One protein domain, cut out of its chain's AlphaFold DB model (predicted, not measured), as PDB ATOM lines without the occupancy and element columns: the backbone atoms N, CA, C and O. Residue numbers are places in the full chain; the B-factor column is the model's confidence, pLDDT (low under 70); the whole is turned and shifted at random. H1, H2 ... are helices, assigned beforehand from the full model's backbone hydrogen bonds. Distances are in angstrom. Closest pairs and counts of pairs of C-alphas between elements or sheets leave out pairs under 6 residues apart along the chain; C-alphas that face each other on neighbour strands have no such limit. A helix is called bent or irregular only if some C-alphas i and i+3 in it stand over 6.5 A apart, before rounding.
ATOM      1  N   ARG A  51     133.864 142.494 180.651       86.81
ATOM      2  CA  ARG A  51     133.717 142.590 179.192       86.81
ATOM      3  C   ARG A  51     135.023 143.007 178.512       86.81
ATOM      4  O   ARG A  51     135.193 142.740 177.323       86.81
ATOM      5  N   LEU A  52     135.936 143.640 179.250       86.75
ATOM      6  CA  LEU A  52     137.249 144.050 178.765       86.75
ATOM      7  C   LEU A  52     138.233 142.886 178.902       86.75
ATOM      8  O   LEU A  52     138.603 142.491 180.003       86.75
ATOM      9  N   THR A  53     138.643 142.324 177.768       90.12
ATOM     10  CA  THR A  53     139.515 141.134 177.723       90.12
ATOM     11  C   THR A  53     140.894 141.418 177.135       90.12
ATOM     12  O   THR A  53     141.836 140.669 177.387       90.12
ATOM     13  N   LYS A  54     141.037 142.503 176.367       93.81
ATOM     14  CA  LYS A  54     142.307 142.927 175.770       93.81
ATOM     15  C   LYS A  54     143.063 143.840 176.731       93.81
ATOM     16  O   LYS A  54     142.469 144.757 177.289       93.81
ATOM     17  N   GLY A  55     144.373 143.626 176.866       92.31
ATOM     18  CA  GLY A  55     145.229 144.418 177.762       92.31
ATOM     19  C   GLY A  55     145.155 145.923 177.496       92.31
ATOM     20  O   GLY A  55     144.913 146.690 178.419       92.31
ATOM     21  N   GLU A  56     145.246 146.334 176.231       94.19
ATOM     22  CA  GLU A  56     145.184 147.753 175.838       94.19
ATOM     23  C   GLU A  56     143.865 148.435 176.240       94.19
ATOM     24  O   GLU A  56     143.850 149.600 176.636       94.19
ATOM     25  N   ASP A  57     142.745 147.713 176.154       93.12
ATOM     26  CA  ASP A  57     141.435 148.249 176.522       93.12
ATOM     27  C   ASP A  57     141.278 148.322 178.051       93.12
ATOM     28  O   ASP A  57     140.656 149.252 178.565       93.12
ATOM     29  N   ILE A  58     141.880 147.378 178.787       92.38
ATOM     30  CA  ILE A  58     141.931 147.388 180.257       92.38
ATOM     31  C   ILE A  58     142.738 148.591 180.757       92.38
ATOM     32  O   ILE A  58     142.295 149.275 181.679       92.38
ATOM     33  N   GLU A  59     143.885 148.881 180.145       92.88
ATOM     34  CA  GLU A  59     144.713 150.035 180.512       92.88
ATOM     35  C   GLU A  59     143.955 151.348 180.310       92.88
ATOM     36  O   GLU A  59     143.821 152.129 181.253       92.88
ATOM     37  N   LYS A  60     143.349 151.546 179.132       93.56
ATOM     38  CA  LYS A  60     142.515 152.727 178.849       93.56
ATOM     39  C   LYS A  60     141.340 152.847 179.817       93.56
ATOM     40  O   LYS A  60     141.000 153.943 180.262       93.56
ATOM     41  N   TRP A  61     140.711 151.729 180.174       94.12
ATOM     42  CA  TRP A  61     139.633 151.725 181.157       94.12
ATOM     43  C   TRP A  61     140.113 152.163 182.540       94.12
ATOM     44  O   TRP A  61     139.475 152.995 183.189       94.12
ATOM     45  N   TRP A  62     141.265 151.663 182.986       92.88
ATOM     46  CA  TRP A  62     141.869 152.084 184.246       92.88
ATOM     47  C   TRP A  62     142.292 153.553 184.228       92.88
ATOM     48  O   TRP A  62     142.112 154.237 185.234       92.88
ATOM     49  N   GLU A  63     142.792 154.076 183.111       94.50
ATOM     50  CA  GLU A  63     143.079 155.507 182.954       94.50
ATOM     51  C   GLU A  63     141.823 156.365 183.139       94.50
ATOM     52  O   GLU A  63     141.851 157.350 183.885       94.50
ATOM     53  N   ILE A  64     140.698 155.964 182.540       93.44
ATOM     54  CA  ILE A  64     139.408 156.645 182.718       93.44
ATOM     55  C   ILE A  64     138.975 156.588 184.186       93.44
ATOM     56  O   ILE A  64     138.631 157.623 184.763       93.44
ATOM     57  N   ILE A  65     139.034 155.416 184.825       93.38
ATOM     58  CA  ILE A  65     138.659 155.266 186.238       93.38
ATOM     59  C   ILE A  65     139.518 156.158 187.136       93.38
ATOM     60  O   ILE A  65     138.977 156.861 187.994       93.38
ATOM     61  N   ASN A  66     140.835 156.168 186.937       92.25
ATOM     62  CA  ASN A  66     141.746 157.002 187.719       92.25
ATOM     63  C   ASN A  66     141.487 158.497 187.483       92.25
ATOM     64  O   ASN A  66     141.522 159.281 188.432       92.25
ATOM     65  N   SER A  67     141.144 158.888 186.256       93.31
ATOM     66  CA  SER A  67     140.779 160.267 185.918       93.31
ATOM     67  C   SER A  67     139.495 160.710 186.623       93.31
ATOM     68  O   SER A  67     139.452 161.783 187.226       93.31
ATOM     69  N   VAL A  68     138.456 159.868 186.624       92.31
ATOM     70  CA  VAL A  68     137.191 160.144 187.329       92.31
ATOM     71  C   VAL A  68     137.407 160.181 188.840       92.31
ATOM     72  O   VAL A  68     136.881 161.067 189.519       92.31
ATOM     73  N   TYR A  69     138.208 159.259 189.380       93.12
ATOM     74  CA  TYR A  69     138.577 159.250 190.792       93.12
ATOM     75  C   TYR A  69     139.285 160.546 191.196       93.12
ATOM     76  O   TYR A  69     138.925 161.160 192.205       93.12
ATOM     77  N   TRP A  70     140.260 160.983 190.396       91.69
ATOM     78  CA  TRP A  70     140.997 162.222 190.612       91.69
ATOM     79  C   TRP A  70     140.083 163.448 190.568       91.69
ATOM     80  O   TRP A  70     140.061 164.224 191.523       91.69
ATOM     81  N   MET A  71     139.260 163.574 189.524       90.50
ATOM     82  CA  MET A  71     138.282 164.659 189.383       90.50
ATOM     83  C   MET A  71     137.334 164.728 190.587       90.50
ATOM     84  O   MET A  71     137.119 165.799 191.153       90.50
ATOM     85  N   THR A  72     136.812 163.579 191.021       91.19
ATOM     86  CA  THR A  72     135.923 163.487 192.187       91.19
ATOM     87  C   THR A  72     136.640 163.908 193.467       91.19
ATOM     88  O   THR A  72     136.083 164.643 194.276       91.19
ATOM     89  N   SER A  73     137.892 163.483 193.639       90.38
ATOM     90  CA  SER A  73     138.693 163.802 194.822       90.38
ATOM     91  C   SER A  73     138.997 165.296 194.910       90.38
ATOM     92  O   SER A  73     138.839 165.884 195.978       90.38
ATOM     93  N   LEU A  74     139.342 165.933 193.790       87.62
ATOM     94  CA  LEU A  74     139.647 167.365 193.735       87.62
ATOM     95  C   LEU A  74     138.495 168.262 194.191       87.62
ATOM     96  O   LEU A  74     138.755 169.340 194.711       87.62
ATOM     97  N   LYS A  75     137.244 167.827 194.007       83.94
ATOM     98  CA  LYS A  75     136.063 168.588 194.433       83.94
ATOM     99  C   LYS A  75     135.603 168.289 195.858       83.94
ATOM    100  O   LYS A  75     134.689 168.952 196.342       83.94
ATOM    101  N   THR A  76     136.230 167.343 196.555       85.81
ATOM    102  CA  THR A  76     135.909 167.109 197.969       85.81
ATOM    103  C   THR A  76     136.347 168.287 198.830       85.81
ATOM    104  O   THR A  76     137.448 168.814 198.670       85.81
ATOM    105  N   LYS A  77     135.502 168.666 199.793       81.44
ATOM    106  CA  LYS A  77     135.706 169.836 200.655       81.44
ATOM    107  C   LYS A  77     137.120 169.954 201.255       81.44
ATOM    108  O   LYS A  77     137.686 171.028 201.130       81.44
ATOM    109  N   PRO A  78     137.761 168.907 201.813       81.81
ATOM    110  CA  PRO A  78     139.109 169.047 202.376       81.81
ATOM    111  C   PRO A  78     140.174 169.465 201.353       81.81
ATOM    112  O   PRO A  78     141.091 170.212 201.690       81.81
ATOM    113  N   ILE A  79     140.069 168.983 200.111       82.50
ATOM    114  CA  ILE A  79     141.011 169.309 199.033       82.50
ATOM    115  C   ILE A  79     140.669 170.675 198.442       82.50
ATOM    116  O   ILE A  79     141.562 171.499 198.267       82.50
ATOM    117  N   THR A  80     139.384 170.940 198.208       80.88
ATOM    118  CA  THR A  80     138.900 172.246 197.760       80.88
ATOM    119  C   THR A  80     139.292 173.342 198.746       80.88
ATOM    120  O   THR A  80     139.838 174.349 198.323       80.88
ATOM    121  N   ASP A  81     139.118 173.132 200.052       81.75
ATOM    122  CA  ASP A  81     139.518 174.075 201.099       81.75
ATOM    123  C   ASP A  81     141.039 174.276 201.105       81.75
ATOM    124  O   ASP A  81     141.506 175.401 201.230       81.75
ATOM    125  N   LEU A  82     141.840 173.223 200.907       81.88
ATOM    126  CA  LEU A  82     143.300 173.342 200.798       81.88
ATOM    127  C   LEU A  82     143.733 174.145 199.553       81.88
ATOM    128  O   LEU A  82     144.684 174.925 199.609       81.88
ATOM    129  N   ILE A  83     143.039 173.965 198.428       79.44
ATOM    130  CA  ILE A  83     143.288 174.693 197.175       79.44
ATOM    131  C   ILE A  83     142.819 176.153 197.304       79.44
ATOM    132  O   ILE A  83     143.548 177.077 196.937       79.44
ATOM    133  N   ASN A  84     141.631 176.365 197.871       72.50
ATOM    134  CA  ASN A  84     140.965 177.657 198.018       72.50
ATOM    135  C   ASN A  84     141.450 178.457 199.232       72.50
ATOM    136  O   ASN A  84     141.258 179.664 199.257       72.50
ATOM    137  N   GLN A  85     142.192 177.874 200.177       59.19
ATOM    138  CA  GLN A  85     142.943 178.632 201.193       59.19
ATOM    139  C   GLN A  85     143.900 179.668 200.568       59.19
ATOM    140  O   GLN A  85     144.304 180.614 201.238       59.19
ATOM    141  N   LYS A  86     144.234 179.537 199.273       54.41
ATOM    142  CA  LYS A  86     144.976 180.540 198.489       54.41
ATOM    143  C   LYS A  86     144.103 181.579 197.766       54.41
ATOM    144  O   LYS A  86     144.649 182.523 197.202       54.41
ATOM    145  N   ILE A  98     118.299 172.986 194.006       54.72
ATOM    146  CA  ILE A  98     118.678 171.780 194.732       54.72
ATOM    147  C   ILE A  98     117.486 170.842 194.569       54.72
ATOM    148  O   ILE A  98     116.457 171.001 195.223       54.72
ATOM    149  N   THR A  99     117.588 169.909 193.628       59.66
ATOM    150  CA  THR A  99     116.741 168.715 193.644       59.66
ATOM    151  C   THR A  99     116.977 167.984 194.967       59.66
ATOM    152  O   THR A  99     118.092 168.020 195.483       59.66
ATOM    153  N   GLU A 100     115.965 167.318 195.529       60.59
ATOM    154  CA  GLU A 100     116.088 166.591 196.812       60.59
ATOM    155  C   GLU A 100     117.251 165.575 196.829       60.59
ATOM    156  O   GLU A 100     117.801 165.262 197.882       60.59
ATOM    157  N   ASP A 101     117.669 165.113 195.647       70.56
ATOM    158  CA  ASP A 101     118.769 164.167 195.451       70.56
ATOM    159  C   ASP A 101     120.176 164.794 195.476       70.56
ATOM    160  O   ASP A 101     121.173 164.063 195.518       70.56
ATOM    161  N   TRP A 102     120.290 166.124 195.421       78.12
ATOM    162  CA  TRP A 102     121.578 166.811 195.398       78.12
ATOM    163  C   TRP A 102     122.235 166.810 196.778       78.12
ATOM    164  O   TRP A 102     121.636 167.219 197.772       78.12
ATOM    165  N   ARG A 103     123.498 166.375 196.846       80.44
ATOM    166  CA  ARG A 103     124.234 166.256 198.111       80.44
ATOM    167  C   ARG A 103     125.326 167.308 198.247       80.44
ATOM    168  O   ARG A 103     125.736 167.953 197.286       80.44
ATOM    169  N   ASP A 104     125.820 167.469 199.463       81.06
ATOM    170  CA  ASP A 104     126.973 168.310 199.754       81.06
ATOM    171  C   ASP A 104     128.290 167.681 199.256       81.06
ATOM    172  O   ASP A 104     128.420 166.469 199.093       81.06
ATOM    173  N   PHE A 105     129.319 168.505 199.052       79.56
ATOM    174  CA  PHE A 105     130.654 168.049 198.629       79.56
ATOM    175  C   PHE A 105     131.554 167.629 199.809       79.56
ATOM    176  O   PHE A 105     132.782 167.598 199.702       79.56
ATOM    177  N   SER A 106     130.961 167.318 200.968       79.56
ATOM    178  CA  SER A 106     131.700 166.966 202.189       79.56
ATOM    179  C   SER A 106     132.404 165.613 202.091       79.56
ATOM    180  O   SER A 106     133.456 165.418 202.699       79.56
ATOM    181  N   SER A 107     131.854 164.686 201.301       86.25
ATOM    182  CA  SER A 107     132.406 163.350 201.105       86.25
ATOM    183  C   SER A 107     132.652 163.037 199.632       86.25
ATOM    184  O   SER A 107     131.954 163.517 198.733       86.25
ATOM    185  N   TRP A 108     133.632 162.165 199.383       90.00
ATOM    186  CA  TRP A 108     133.939 161.662 198.041       90.00
ATOM    187  C   TRP A 108     132.723 160.992 197.388       90.00
ATOM    188  O   TRP A 108     132.421 161.239 196.224       90.00
ATOM    189  N   LYS A 109     131.962 160.200 198.156       89.88
ATOM    190  CA  LYS A 109     130.784 159.487 197.643       89.88
ATOM    191  C   LYS A 109     129.648 160.437 197.261       89.88
ATOM    192  O   LYS A 109     129.051 160.255 196.205       89.88
ATOM    193  N   ASN A 110     129.373 161.460 198.073       88.62
ATOM    194  CA  ASN A 110     128.361 162.467 197.735       88.62
ATOM    195  C   ASN A 110     128.760 163.252 196.481       88.62
ATOM    196  O   ASN A 110     127.944 163.434 195.581       88.62
ATOM    197  N   THR A 111     130.042 163.609 196.373       88.81
ATOM    198  CA  THR A 111     130.603 164.266 195.184       88.81
ATOM    199  C   THR A 111     130.416 163.406 193.927       88.81
ATOM    200  O   THR A 111     129.951 163.901 192.902       88.81
ATOM    201  N   LEU A 112     130.687 162.098 194.011       90.94
ATOM    202  CA  LEU A 112     130.455 161.166 192.905       90.94
ATOM    203  C   LEU A 112     128.970 161.074 192.522       90.94
ATOM    204  O   LEU A 112     128.646 161.010 191.338       90.94
ATOM    205  N   ILE A 113     128.062 161.063 193.501       89.56
ATOM    206  CA  ILE A 113     126.614 161.040 193.246       89.56
ATOM    207  C   ILE A 113     126.193 162.279 192.455       89.56
ATOM    208  O   ILE A 113     125.483 162.138 191.460       89.56
ATOM    209  N   ASN A 114     126.679 163.462 192.833       87.06
ATOM    210  CA  ASN A 114     126.397 164.697 192.105       87.06
ATOM    211  C   ASN A 114     126.890 164.607 190.653       87.06
ATOM    212  O   ASN A 114     126.131 164.901 189.730       87.06
ATOM    213  N   TYR A 115     128.107 164.102 190.423       86.38
ATOM    214  CA  TYR A 115     128.606 163.868 189.062       86.38
ATOM    215  C   TYR A 115     127.760 162.863 188.276       86.38
ATOM    216  O   TYR A 115     127.465 163.092 187.105       86.38
ATOM    217  N   ARG A 116     127.307 161.772 188.905       88.19
ATOM    218  CA  ARG A 116     126.390 160.822 188.256       88.19
ATOM    219  C   ARG A 116     125.085 161.509 187.854       88.19
ATOM    220  O   ARG A 116     124.613 161.274 186.747       88.19
ATOM    221  N   ILE A 117     124.517 162.363 188.707       85.19
ATOM    222  CA  ILE A 117     123.311 163.142 188.384       85.19
ATOM    223  C   ILE A 117     123.567 164.070 187.189       85.19
ATOM    224  O   ILE A 117     122.742 164.106 186.283       85.19
ATOM    225  N   MET A 118     124.719 164.743 187.136       81.62
ATOM    226  CA  MET A 118     125.081 165.613 186.009       81.62
ATOM    227  C   MET A 118     125.200 164.862 184.677       81.62
ATOM    228  O   MET A 118     124.825 165.399 183.643       81.62
ATOM    229  N   VAL A 119     125.709 163.628 184.682       84.69
ATOM    230  CA  VAL A 119     125.923 162.838 183.454       84.69
ATOM    231  C   VAL A 119     124.644 162.122 182.989       84.69
ATOM    232  O   VAL A 119     124.506 161.796 181.808       84.69
ATOM    233  N   LYS A 120     123.662 161.903 183.878       85.19
ATOM    234  CA  LYS A 120     122.401 161.202 183.560       85.19
ATOM    235  C   LYS A 120     121.656 161.745 182.326       85.19
ATOM    236  O   LYS A 120     121.255 160.911 181.517       85.19
ATOM    237  N   PRO A 121     121.464 163.066 182.126       84.06
ATOM    238  CA  PRO A 121     120.787 163.588 180.936       84.06
ATOM    239  C   PRO A 121     121.469 163.167 179.631       84.06
ATOM    240  O   PRO A 121     120.792 162.780 178.681       84.06
ATOM    241  N   MET A 122     122.805 163.164 179.607       84.88
ATOM    242  CA  MET A 122     123.580 162.700 178.456       84.88
ATOM    243  C   MET A 122     123.386 161.202 178.219       84.88
ATOM    244  O   MET A 122     123.173 160.787 177.085       84.88
ATOM    245  N   LEU A 123     123.392 160.389 179.279       87.56
ATOM    246  CA  LEU A 123     123.140 158.950 179.161       87.56
ATOM    247  C   LEU A 123     121.739 158.660 178.609       87.56
ATOM    248  O   LEU A 123     121.610 157.844 177.702       87.56
ATOM    249  N   ILE A 124     120.711 159.347 179.113       87.88
ATOM    250  CA  ILE A 124     119.328 159.216 178.626       87.88
ATOM    251  C   ILE A 124     119.233 159.638 177.158       87.88
ATOM    252  O   ILE A 124     118.574 158.979 176.359       87.88
ATOM    253  N   PHE A 125     119.916 160.714 176.775       86.31
ATOM    254  CA  PHE A 125     119.978 161.123 175.380       86.31
ATOM    255  C   PHE A 125     120.627 160.041 174.499       86.31
ATOM    256  O   PHE A 125     120.071 159.677 173.465       86.31
ATOM    257  N   CYS A 126     121.750 159.457 174.928       88.56
ATOM    258  CA  CYS A 126     122.409 158.370 174.203       88.56
ATOM    259  C   CYS A 126     121.522 157.122 174.064       88.56
ATOM    260  O   CYS A 126     121.543 156.490 173.008       88.56
ATOM    261  N   THR A 127     120.725 156.768 175.080       89.31
ATOM    262  CA  THR A 127     119.797 155.626 174.994       89.31
ATOM    263  C   THR A 127     118.582 155.913 174.114       89.31
ATOM    264  O   THR A 127     118.077 155.001 173.461       89.31
ATOM    265  N   MET A 128     118.130 157.167 174.054       87.00
ATOM    266  CA  MET A 128     117.021 157.603 173.198       87.00
ATOM    267  C   MET A 128     117.446 157.894 171.752       87.00
ATOM    268  O   MET A 128     116.592 157.959 170.871       87.00
ATOM    269  N   LEU A 129     118.746 158.019 171.473       87.12
ATOM    270  CA  LEU A 129     119.283 158.335 170.145       87.12
ATOM    271  C   LEU A 129     118.768 157.416 169.015       87.12
ATOM    272  O   LEU A 129     118.429 157.937 167.951       87.12
ATOM    273  N   PRO A 130     118.660 156.082 169.188       88.50
ATOM    274  CA  PRO A 130     118.098 155.213 168.153       88.50
ATOM    275  C   PRO A 130     116.622 155.517 167.871       88.50
ATOM    276  O   PRO A 130     116.213 155.543 166.716       88.50
ATOM    277  N   TRP A 131     115.836 155.809 168.911       85.19
ATOM    278  CA  TRP A 131     114.416 156.153 168.789       85.19
ATOM    279  C   TRP A 131     114.215 157.502 168.102       85.19
ATOM    280  O   TRP A 131     113.369 157.628 167.224       85.19
ATOM    281  N   LEU A 132     115.050 158.487 168.435       83.38
ATOM    282  CA  LEU A 132     115.072 159.795 167.780       83.38
ATOM    283  C   LEU A 132     115.331 159.697 166.273       83.38
ATOM    284  O   LEU A 132     114.760 160.468 165.508       83.38
ATOM    285  N   ARG A 133     116.171 158.747 165.844       84.81
ATOM    286  CA  ARG A 133     116.426 158.485 164.419       84.81
ATOM    287  C   ARG A 133     115.234 157.840 163.715       84.81
ATOM    288  O   ARG A 133     115.042 158.097 162.540       84.81
ATOM    289  N   ILE A 134     114.455 157.020 164.421       89.00
ATOM    290  CA  ILE A 134     113.258 156.363 163.870       89.00
ATOM    291  C   ILE A 134     112.089 157.347 163.755       89.00
ATOM    292  O   ILE A 134     111.318 157.273 162.808       89.00
ATOM    293  N   MET A 135     111.930 158.242 164.733       84.19
ATOM    294  CA  MET A 135     110.770 159.135 164.804       84.19
ATOM    295  C   MET A 135     110.898 160.411 163.964       84.19
ATOM    296  O   MET A 135     109.909 161.128 163.857       84.19
ATOM    297  N   GLU A 136     112.090 160.725 163.437       82.94
ATOM    298  CA  GLU A 136     112.372 161.923 162.617       82.94
ATOM    299  C   GLU A 136     111.806 163.239 163.201       82.94
ATOM    300  O   GLU A 136     111.398 164.147 162.485       82.94
ATOM    301  N   SER A 137     111.755 163.358 164.533       79.75
ATOM    302  CA  SER A 137     111.109 164.492 165.205       79.75
ATOM    303  C   SER A 137     112.117 165.569 165.620       79.75
ATOM    304  O   SER A 137     112.765 165.452 166.667       79.75
ATOM    305  N   ASP A 138     112.153 166.680 164.884       83.12
ATOM    306  CA  ASP A 138     113.025 167.836 165.159       83.12
ATOM    307  C   ASP A 138     112.779 168.487 166.530       83.12
ATOM    308  O   ASP A 138     113.716 168.902 167.214       83.12
ATOM    309  N   LEU A 139     111.526 168.531 166.994       84.38
ATOM    310  CA  LEU A 139     111.170 169.134 168.287       84.38
ATOM    311  C   LEU A 139     111.831 168.422 169.472       84.38
ATOM    312  O   LEU A 139     112.213 169.046 170.461       84.38
ATOM    313  N   LEU A 140     111.979 167.105 169.360       82.62
ATOM    314  CA  LEU A 140     112.505 166.253 170.419       82.62
ATOM    315  C   LEU A 140     114.037 166.375 170.472       82.62
ATOM    316  O   LEU A 140     114.615 166.477 171.554       82.62
ATOM    317  N   TRP A 141     114.675 166.508 169.306       84.00
ATOM    318  CA  TRP A 141     116.079 166.900 169.176       84.00
ATOM    319  C   TRP A 141     116.374 168.262 169.805       84.00
ATOM    320  O   TRP A 141     117.306 168.391 170.601       84.00
ATOM    321  N   ILE A 142     115.567 169.275 169.484       85.94
ATOM    322  CA  ILE A 142     115.707 170.628 170.035       85.94
ATOM    323  C   ILE A 142     115.511 170.608 171.557       85.94
ATOM    324  O   ILE A 142     116.338 171.151 172.290       85.94
ATOM    325  N   GLY A 143     114.477 169.919 172.049       85.25
ATOM    326  CA  GLY A 143     114.211 169.767 173.480       85.25
ATOM    327  C   GLY A 143     115.377 169.130 174.244       85.25
ATOM    328  O   GLY A 143     115.796 169.652 175.281       85.25
ATOM    329  N   PHE A 144     115.965 168.055 173.712       84.31
ATOM    330  CA  PHE A 144     117.142 167.432 174.321       84.31
ATOM    331  C   PHE A 144     118.374 168.334 174.291       84.31
ATOM    332  O   PHE A 144     119.087 168.411 175.290       84.31
ATOM    333  N   ASN A 145     118.612 169.063 173.199       83.50
ATOM    334  CA  ASN A 145     119.711 170.027 173.131       83.50
ATOM    335  C   ASN A 145     119.559 171.141 174.175       83.50
ATOM    336  O   ASN A 145     120.536 171.501 174.832       83.50
ATOM    337  N   HIS A 146     118.343 171.649 174.396       85.06
ATOM    338  CA  HIS A 146     118.085 172.611 175.469       85.06
ATOM    339  C   HIS A 146     118.344 172.018 176.857       85.06
ATOM    340  O   HIS A 146     118.973 172.680 177.684       85.06
ATOM    341  N   LEU A 147     117.926 170.773 177.106       81.94
ATOM    342  CA  LEU A 147     118.181 170.078 178.370       81.94
ATOM    343  C   LEU A 147     119.683 169.883 178.624       81.94
ATOM    344  O   LEU A 147     120.165 170.166 179.721       81.94
ATOM    345  N   LEU A 148     120.432 169.442 177.609       81.88
ATOM    346  CA  LEU A 148     121.885 169.269 177.686       81.88
ATOM    347  C   LEU A 148     122.598 170.602 177.912       81.88
ATOM    348  O   LEU A 148     123.476 170.688 178.765       81.88
ATOM    349  N   ASN A 149     122.186 171.659 177.211       82.31
ATOM    350  CA  ASN A 149     122.744 172.992 177.406       82.31
ATOM    351  C   ASN A 149     122.479 173.510 178.829       82.31
ATOM    352  O   ASN A 149     123.376 174.036 179.483       82.31
ATOM    353  N   HIS A 150     121.268 173.304 179.352       77.44
ATOM    354  CA  HIS A 150     120.937 173.680 180.724       77.44
ATOM    355  C   HIS A 150     121.781 172.903 181.748       77.44
ATOM    356  O   HIS A 150     122.350 173.500 182.661       77.44
ATOM    357  N   SER A 151     121.946 171.592 181.545       73.94
ATOM    358  CA  SER A 151     122.796 170.735 182.378       73.94
ATOM    359  C   SER A 151     124.271 171.162 182.351       73.94
ATOM    360  O   SER A 151     124.893 171.281 183.409       73.94
ATOM    361  N   ASN A 152     124.815 171.472 181.172       74.38
ATOM    362  CA  ASN A 152     126.191 171.946 181.011       74.38
ATOM    363  C   ASN A 152     126.415 173.307 181.676       74.38
ATOM    364  O   ASN A 152     127.430 173.504 182.340       74.38
ATOM    365  N   ASN A 153     125.463 174.234 181.556       70.50
ATOM    366  CA  ASN A 153     125.555 175.530 182.228       70.50
ATOM    367  C   ASN A 153     125.578 175.364 183.752       70.50
ATOM    368  O   ASN A 153     126.407 175.984 184.418       70.50
ATOM    369  N   CYS A 154     124.758 174.467 184.312       65.00
ATOM    370  CA  CYS A 154     124.873 174.095 185.722       65.00
ATOM    371  C   CYS A 154     126.277 173.554 186.045       65.00
ATOM    372  O   CYS A 154     126.898 174.010 187.002       65.00
ATOM    373  N   MET A 155     126.813 172.638 185.231       58.72
ATOM    374  CA  MET A 155     128.139 172.037 185.428       58.72
ATOM    375  C   MET A 155     129.274 173.073 185.451       58.72
ATOM    376  O   MET A 155     130.133 173.014 186.330       58.72
ATOM    377  N   ILE A 156     129.267 174.039 184.528       56.31
ATOM    378  CA  ILE A 156     130.273 175.111 184.457       56.31
ATOM    379  C   ILE A 156     130.239 175.957 185.733       56.31
ATOM    380  O   ILE A 156     131.291 176.220 186.317       56.31
ATOM    381  N   HIS A 157     129.046 176.301 186.221       54.66
ATOM    382  CA  HIS A 157     128.897 177.036 187.476       54.66
ATOM    383  C   HIS A 157     129.444 176.259 188.686       54.66
ATOM    384  O   HIS A 157     130.113 176.852 189.533       54.66
ATOM    385  N   PHE A 158     129.255 174.936 188.735       54.84
ATOM    386  CA  PHE A 158     129.812 174.074 189.789       54.84
ATOM    387  C   PHE A 158     131.327 173.841 189.682       54.84
ATOM    388  O   PHE A 158     131.985 173.543 190.679       54.84
ATOM    389  N   LEU A 159     131.909 173.951 188.486       49.34
ATOM    390  CA  LEU A 159     133.357 173.861 188.300       49.34
ATOM    391  C   LEU A 159     134.066 175.157 188.710       49.34
ATOM    392  O   LEU A 159     135.197 175.074 189.193       49.34
ATOM    393  N   SER A 160     133.400 176.307 188.555       43.44
ATOM    394  CA  SER A 160     133.925 177.637 188.893       43.44
ATOM    395  C   SER A 160     133.786 178.054 190.364       43.44
ATOM    396  O   SER A 160     134.459 179.003 190.764       43.44
ATOM    397  N   GLY A 161     132.933 177.372 191.138       38.41
ATOM    398  CA  GLY A 161     132.887 177.450 192.607       38.41
ATOM    399  C   GLY A 161     133.806 176.422 193.259       38.41
ATOM    400  O   GLY A 161     134.340 176.741 194.340       38.41
TER     401      GLY A 161
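Overview. This is residues 51 to 86 and 98 to 161 of the 161 residues of the protein "IS701 family transposase" of Cyanobacterium sp. HL-69 (UniProt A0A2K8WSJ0). A long helical hairpin, H3 and H4, makes the body, and a third long helix, H1, meets the first turns of H3 near the hairpin's open end and sticks out from there as an arm with residues 53 to 60 and 62 to 67. The short H2 follows at the inner end of H1, and H3 is kinked toward the hairpin's turn. The printed part has 100 residues with four named helices in the order H1, H2, H3, H4 and no named strand; the class is all helix. The whole is loose, with a radius of gyration of the C-alphas of 17.2 A and spans of 51 by 41 by 23 A.

Arrangement. Start at H3, residues 108 to 135, which is irregular: C-alphas 127 and 130 are 7.1 A apart, and it has a kink of 45 degrees near residue 129. H4, residues 138 to 160, touches H3 and forms a helical hairpin with it, opposite ways at a shallow tilt of 17 degrees; their closest C-alphas, of Pro 121 and Leu 148, are 6.6 A apart. H1, residues 55 to 74, touches H3 with residues 72 to 73 alone, at a steep tilt of 55 degrees, opposite ways; the closest C-alphas, of Thr 72 and Leu 112, are 6.0 A apart. H2, residues 77 to 84, is close to H1 but not clearly touching, with the C-alphas of Leu 74 and Thr 80 at 6.4 A. H4 is apart from H1 and H2. In H1, H2 and H4 every O i to N i+4 pair is within hydrogen-bond range; in H3, 20 of 24 are.

Along the chain. Find C-alpha 108 at (133.939, 161.662, 198.041); from there H3 runs 40.6 A to C-alpha 135. H4 runs 33.1 A from C-alpha 138 to C-alpha 160 at (133.925, 177.637, 188.893). H1 begins at C-alpha 55, (145.229, 144.418, 177.762), and covers 28.5 A; H2 covers 9.8 A.

Size, cuts and confidence. Look for the farthest C-alphas at Lys 86 and Ile 134, 52.8 A apart. Residues 87 to 97 are cut out, with 28.0 A between C-alphas 86 and 98; the links H1 to H2 and H3 to H4 are tight. The pLDDT is under 70 at residues 85 to 86, 98 to 100 and 154 to 161.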